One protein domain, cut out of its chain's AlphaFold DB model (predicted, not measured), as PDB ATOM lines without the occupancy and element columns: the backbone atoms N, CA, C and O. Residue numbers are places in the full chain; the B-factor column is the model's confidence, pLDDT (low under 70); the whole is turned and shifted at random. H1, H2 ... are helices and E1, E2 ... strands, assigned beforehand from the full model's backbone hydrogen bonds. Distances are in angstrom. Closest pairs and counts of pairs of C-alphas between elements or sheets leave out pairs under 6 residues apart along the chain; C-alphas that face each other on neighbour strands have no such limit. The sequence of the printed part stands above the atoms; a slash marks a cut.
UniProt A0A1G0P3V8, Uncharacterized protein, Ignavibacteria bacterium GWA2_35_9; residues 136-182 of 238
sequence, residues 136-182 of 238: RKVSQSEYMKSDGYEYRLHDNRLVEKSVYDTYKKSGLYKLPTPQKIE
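AT A GLANCE: This is residues 136 to 182 of the 238 residues of an uncharacterized protein of Ignavibacteria bacterium GWA2_35_9 (UniProt A0A1G0P3V8). Helix H2 makes one end of a rod; short strand E2 lies near the middle, and E1 with the small helix H1 makes a corner at the other end, where residues 136 to 141 stick out. Beyond H2 the unnamed stretch 171 to 182 folds back along the rod and passes beside E2. The printed part has 47 residues, with two named helices and two named strands in the order E1, H1, E2, H2; the class is mixed, helices and strands, with under half of the residues in named elements. It is only just compact, close to loose, with a radius of gyration of the C-alphas of 11.1 A and spans of 33 by 15 by 14 A.

IN THESE COORDINATES: Find C-alpha 161 at (265.707, 154.098, 80.586); from there H2, residues 161 to 170, runs 14.2 A to C-alpha 170 at (276.990, 161.539, 76.223). E2, residues 149 to 152, measures 9.9 A. H1, residues 140 to 145, measures 8.7 A. E1, residues 136 to 138, begins at C-alpha 136, (250.399, 151.529, 74.727), and measures 6.3 A.

HOW THE PARTS SIT: Look first at H2 and E2: their closest C-alphas, of Lys 161 and Tyr 151, are 6.0 A apart. E1 and E2 pair with no named strand, but residues 149 to 150 of E2 pair antiparallel with 179 to 180, and residues 151 to 152 with 158 to 159. H1 is apart from E2 and from H2. E1 is apart from E2 and from H2, and it and H1 meet only through their link. In H1 and H2 every O i to N i+4 pair is within hydrogen-bond range.

THE WHOLE: The two C-alphas farthest apart, of Gln 140 and Leu 172, are 33.0 A apart. The links E1 to H1 and H1 to E2 are tight, and E2 to H2 is short. The printed part has no cut; its mean pLDDT is 90.1, and no printed residue is under 70.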
ATOM      1  N   ARG A 136     249.753 152.607  75.482       89.25
ATOM      2  CA  ARG A 136     250.399 151.529  74.727       89.25
ATOM      3  C   ARG A 136     250.243 150.181  75.419       89.25
ATOM      4  O   ARG A 136     250.613 150.032  76.581       89.25
ATOM      5  N   LYS A 137     249.770 149.184  74.670       93.25
ATOM      6  CA  LYS A 137     249.776 147.779  75.093       93.25
ATOM      7  C   LYS A 137     251.203 147.231  75.060       93.25
ATOM      8  O   LYS A 137     251.897 147.385  74.056       93.25
ATOM      9  N   VAL A 138     251.622 146.580  76.139       91.44
ATOM     10  CA  VAL A 138     252.984 146.061  76.322       91.44
ATOM     11  C   VAL A 138     252.982 144.611  76.796       91.44
ATOM     12  O   VAL A 138     251.952 144.064  77.193       91.44
ATOM     13  N   SER A 139     254.154 143.975  76.762       92.62
ATOM     14  CA  SER A 139     254.340 142.659  77.379       92.62
ATOM     15  C   SER A 139     254.358 142.757  78.911       92.62
ATOM     16  O   SER A 139     254.706 143.796  79.475       92.62
ATOM     17  N   GLN A 140     254.053 141.653  79.602       93.69
ATOM     18  CA  GLN A 140     254.166 141.584  81.064       93.69
ATOM     19  C   GLN A 140     255.588 141.916  81.541       93.69
ATOM     20  O   GLN A 140     255.758 142.643  82.514       93.69
ATOM     21  N   SER A 141     256.612 141.411  80.846       92.56
ATOM     22  CA  SER A 141     258.014 141.649  81.216       92.56
ATOM     23  C   SER A 141     258.369 143.136  81.156       92.56
ATOM     24  O   SER A 141     258.936 143.680  82.103       92.56
ATOM     25  N   GLU A 142     257.978 143.811  80.074       88.69
ATOM     26  CA  GLU A 142     258.194 145.249  79.902       88.69
ATOM     27  C   GLU A 142     257.422 146.067  80.946       88.69
ATOM     28  O   GLU A 142     257.980 146.971  81.570       88.69
ATOM     29  N   TYR A 143     256.163 145.703  81.206       93.06
ATOM     30  CA  TYR A 143     255.349 146.331  82.243       93.06
ATOM     31  C   TYR A 143     255.997 146.230  83.626       93.06
ATOM     32  O   TYR A 143     256.036 147.218  84.359       93.06
ATOM     33  N   MET A 144     256.524 145.060  83.996       91.12
ATOM     34  CA  MET A 144     257.150 144.847  85.306       91.12
ATOM     35  C   MET A 144     258.474 145.606  85.453       91.12
ATOM     36  O   MET A 144     258.758 146.107  86.535       91.12
ATOM     37  N   LYS A 145     259.250 145.745  84.371       89.12
ATOM     38  CA  LYS A 145     260.522 146.490  84.365       89.12
ATOM     39  C   LYS A 145     260.349 148.011  84.316       89.12
ATOM     40  O   LYS A 145     261.267 148.731  84.695       89.12
ATOM     41  N   SER A 146     259.207 148.507  83.839       88.44
ATOM     42  CA  SER A 146     258.940 149.945  83.759       88.44
ATOM     43  C   SER A 146     258.803 150.577  85.145       88.44
ATOM     44  O   SER A 146     258.033 150.105  85.988       88.44
ATOM     45  N   ASP A 147     259.471 151.712  85.342       90.19
ATOM     46  CA  ASP A 147     259.374 152.553  86.537       90.19
ATOM     47  C   ASP A 147     258.223 153.578  86.469       90.19
ATOM     48  O   ASP A 147     258.120 154.451  87.329       90.19
ATOM     49  N   GLY A 148     257.332 153.463  85.475       89.88
ATOM     50  CA  GLY A 148     256.201 154.377  85.290       89.88
ATOM     51  C   GLY A 148     256.577 155.700  84.620       89.88
ATOM     52  O   GLY A 148     255.803 156.654  84.686       89.88
ATOM     53  N   TYR A 149     257.742 155.763  83.972       91.94
ATOM     54  CA  TYR A 149     258.148 156.887  83.137       91.94
ATOM     55  C   TYR A 149     258.384 156.457  81.693       91.94
ATOM     56  O   TYR A 149     258.827 155.345  81.395       91.94
ATOM     57  N   GLU A 150     258.082 157.378  80.793       91.06
ATOM     58  CA  GLU A 150     258.335 157.275  79.374       91.06
ATOM     59  C   GLU A 150     259.596 158.059  79.017       91.06
ATOM     60  O   GLU A 150     259.700 159.258  79.290       91.06
ATOM     61  N   TYR A 151     260.549 157.371  78.392       92.06
ATOM     62  CA  TYR A 151     261.828 157.940  77.995       92.06
ATOM     63  C   TYR A 151     261.881 158.061  76.476       92.06
ATOM     64  O   TYR A 151     261.609 157.100  75.752       92.06
ATOM     65  N   ARG A 152     262.230 159.253  75.986       92.06
ATOM     66  CA  ARG A 152     262.295 159.567  74.555       92.06
ATOM     67  C   ARG A 152     263.650 160.148  74.189       92.06
ATOM     68  O   ARG A 152     264.232 160.904  74.960       92.06
ATOM     69  N   LEU A 153     264.151 159.797  73.011       91.62
ATOM     70  CA  LEU A 153     265.324 160.443  72.424       91.62
ATOM     71  C   LEU A 153     264.951 161.788  71.777       91.62
ATOM     72  O   LEU A 153     263.790 162.194  71.770       91.62
ATOM     73  N   HIS A 154     265.951 162.497  71.249       88.31
ATOM     74  CA  HIS A 154     265.788 163.814  70.618       88.31
ATOM     75  C   HIS A 154     264.864 163.802  69.384       88.31
ATOM     76  O   HIS A 154     264.249 164.815  69.070       88.31
ATOM     77  N   ASP A 155     264.732 162.653  68.719       89.25
ATOM     78  CA  ASP A 155     263.819 162.385  67.601       89.25
ATOM     79  C   ASP A 155     262.416 161.936  68.066       89.25
ATOM     80  O   ASP A 155     261.616 161.443  67.273       89.25
ATOM     81  N   ASN A 156     262.106 162.079  69.360       85.94
ATOM     82  CA  ASN A 156     260.890 161.604  70.028       85.94
ATOM     83  C   ASN A 156     260.679 160.081  70.018       85.94
ATOM     84  O   ASN A 156     259.608 159.614  70.435       85.94
ATOM     85  N   ARG A 157     261.682 159.290  69.620       90.50
ATOM     86  CA  ARG A 157     261.602 157.828  69.654       90.50
ATOM     87  C   ARG A 157     261.637 157.313  71.089       90.50
ATOM     88  O   ARG A 157     262.511 157.686  71.870       90.50
ATOM     89  N   LEU A 158     260.701 156.423  71.409       88.56
ATOM     90  CA  LEU A 158     260.633 155.739  72.699       88.56
ATOM     91  C   LEU A 158     261.811 154.787  72.877       88.56
ATOM     92  O   LEU A 158     262.126 154.010  71.977       88.56
ATOM     93  N   VAL A 159     262.435 154.837  74.048       88.81
ATOM     94  CA  VAL A 159     263.569 153.980  74.405       88.81
ATOM     95  C   VAL A 159     263.474 153.517  75.852       88.81
ATOM     96  O   VAL A 159     262.756 154.094  76.667       88.81
ATOM     97  N   GLU A 160     264.226 152.474  76.188       87.62
ATOM     98  CA  GLU A 160     264.419 152.080  77.579       87.62
ATOM     99  C   GLU A 160     265.209 153.144  78.355       87.62
ATOM    100  O   GLU A 160     266.053 153.858  77.800       87.62
ATOM    101  N   LYS A 161     264.993 153.196  79.672       89.94
ATOM    102  CA  LYS A 161     265.707 154.098  80.586       89.94
ATOM    103  C   LYS A 161     267.228 153.983  80.473       89.94
ATOM    104  O   LYS A 161     267.914 154.995  80.415       89.94
ATOM    105  N   SER A 162     267.751 152.759  80.409       89.69
ATOM    106  CA  SER A 162     269.190 152.474  80.290       89.69
ATOM    107  C   SER A 162     269.812 153.156  79.065       89.69
ATOM    108  O   SER A 162     270.883 153.763  79.146       89.69
ATOM    109  N   VAL A 163     269.104 153.108  77.936       90.06
ATOM    110  CA  VAL A 163     269.501 153.759  76.689       90.06
ATOM    111  C   VAL A 163     269.395 155.275  76.837       90.06
ATOM    112  O   VAL A 163     270.357 155.978  76.536       90.06
ATOM    113  N   TYR A 164     268.282 155.787  77.367       91.94
ATOM    114  CA  TYR A 164     268.103 157.219  77.619       91.94
ATOM    115  C   TYR A 164     269.213 157.801  78.508       91.94
ATOM    116  O   TYR A 164     269.821 158.811  78.157       91.94
ATOM    117  N   ASP A 165     269.534 157.139  79.620       90.94
ATOM    118  CA  ASP A 165     270.572 157.563  80.561       90.94
ATOM    119  C   ASP A 165     271.963 157.555  79.916       90.94
ATOM    120  O   ASP A 165     272.775 158.445  80.177       90.94
ATOM    121  N   THR A 166     272.235 156.596  79.027       91.56
ATOM    122  CA  THR A 166     273.485 156.542  78.253       91.56
ATOM    123  C   THR A 166     273.596 157.736  77.301       91.56
ATOM    124  O   THR A 166     274.618 158.425  77.288       91.56
ATOM    125  N   TYR A 167     272.526 158.053  76.566       89.69
ATOM    126  CA  TYR A 167     272.489 159.233  75.695       89.69
ATOM    127  C   TYR A 167     272.588 160.535  76.494       89.69
ATOM    128  O   TYR A 167     273.322 161.441  76.097       89.69
ATOM    129  N   LYS A 168     271.927 160.621  77.651       89.88
ATOM    130  CA  LYS A 168     271.998 161.792  78.531       89.88
ATOM    131  C   LYS A 168     273.428 162.044  79.008       89.88
ATOM    132  O   LYS A 168     273.871 163.188  79.002       89.88
ATOM    133  N   LYS A 169     274.159 160.985  79.378       91.25
ATOM    134  CA  LYS A 169     275.575 161.064  79.775       91.25
ATOM    135  C   LYS A 169     276.492 161.505  78.634       91.25
ATOM    136  O   LYS A 169     277.476 162.180  78.903       91.25
ATOM    137  N   SER A 170     276.174 161.152  77.385       87.69
ATOM    138  CA  SER A 170     276.990 161.539  76.223       87.69
ATOM    139  C   SER A 170     277.005 163.049  75.953       87.69
ATOM    140  O   SER A 170     277.931 163.539  75.318       87.69
ATOM    141  N   GLY A 171     275.980 163.788  76.399       83.00
ATOM    142  CA  GLY A 171     275.881 165.242  76.219       83.00
ATOM    143  C   GLY A 171     275.680 165.720  74.772       83.00
ATOM    144  O   GLY A 171     275.590 166.921  74.549       83.00
ATOM    145  N   LEU A 172     275.579 164.809  73.797       81.12
ATOM    146  CA  LEU A 172     275.532 165.138  72.365       81.12
ATOM    147  C   LEU A 172     274.222 165.812  71.928       81.12
ATOM    148  O   LEU A 172     274.215 166.581  70.971       81.12
ATOM    149  N   TYR A 173     273.114 165.531  72.618       80.69
ATOM    150  CA  TYR A 173     271.782 166.024  72.261       80.69
ATOM    151  C   TYR A 173     271.003 166.464  73.498       80.69
ATOM    152  O   TYR A 173     271.075 165.833  74.556       80.69
ATOM    153  N   LYS A 174     270.182 167.511  73.351       86.25
ATOM    154  CA  LYS A 174     269.202 167.892  74.372       86.25
ATOM    155  C   LYS A 174     268.032 166.909  74.326       86.25
ATOM    156  O   LYS A 174     267.268 166.898  73.364       86.25
ATOM    157  N   LEU A 175     267.913 166.076  75.354       91.19
ATOM    158  CA  LEU A 175     266.859 165.067  75.433       91.19
ATOM    159  C   LEU A 175     265.569 165.637  76.053       91.19
ATOM    160  O   LEU A 175     265.655 166.469  76.964       91.19
ATOM    161  N   PRO A 176     264.384 165.189  75.599       91.81
ATOM    162  CA  PRO A 176     263.116 165.492  76.253       91.81
ATOM    163  C   PRO A 176     263.082 164.984  77.697       91.81
ATOM    164  O   PRO A 176     263.529 163.876  77.982       91.81
ATOM    165  N   THR A 177     262.501 165.766  78.606       90.69
ATOM    166  CA  THR A 177     262.300 165.338  79.995       90.69
ATOM    167  C   THR A 177     261.401 164.093  80.046       90.69
ATOM    168  O   THR A 177     260.348 164.107  79.401       90.69
ATOM    169  N   PRO A 178     261.759 163.047  80.819       93.31
ATOM    170  CA  PRO A 178     260.920 161.863  80.966       93.31
ATOM    171  C   PRO A 178     259.524 162.220  81.474       93.31
ATOM    172  O   PRO A 178     259.378 163.020  82.402       93.31
ATOM    173  N   GLN A 179     258.499 161.618  80.878       92.50
ATOM    174  CA  GLN A 179     257.103 161.888  81.222       92.50
ATOM    175  C   GLN A 179     256.553 160.768  82.095       92.50
ATOM    176  O   GLN A 179     256.743 159.594  81.788       92.50
ATOM    177  N   LYS A 180     255.867 161.109  83.190       92.88
ATOM    178  CA  LYS A 180     255.193 160.103  84.017       92.88
ATOM    179  C   LYS A 180     254.010 159.531  83.242       92.88
ATOM    180  O   LYS A 180     253.203 160.286  82.708       92.88
ATOM    181  N   ILE A 181     253.897 158.212  83.225       92.75
ATOM    182  CA  ILE A 181     252.818 157.495  82.552       92.75
ATOM    183  C   ILE A 181     252.108 156.561  83.523       92.75
ATOM    184  O   ILE A 181     252.694 156.022  84.462       92.75
ATOM    185  N   GLU A 182     250.815 156.373  83.291       93.25
ATOM    186  CA  GLU A 182     250.015 155.435  84.063       93.25
ATOM    187  C   GLU A 182     250.384 153.990  83.706       93.25
ATOM    188  O   GLU A 182     250.543 153.641  82.534       93.25
TER     189      GLU A 182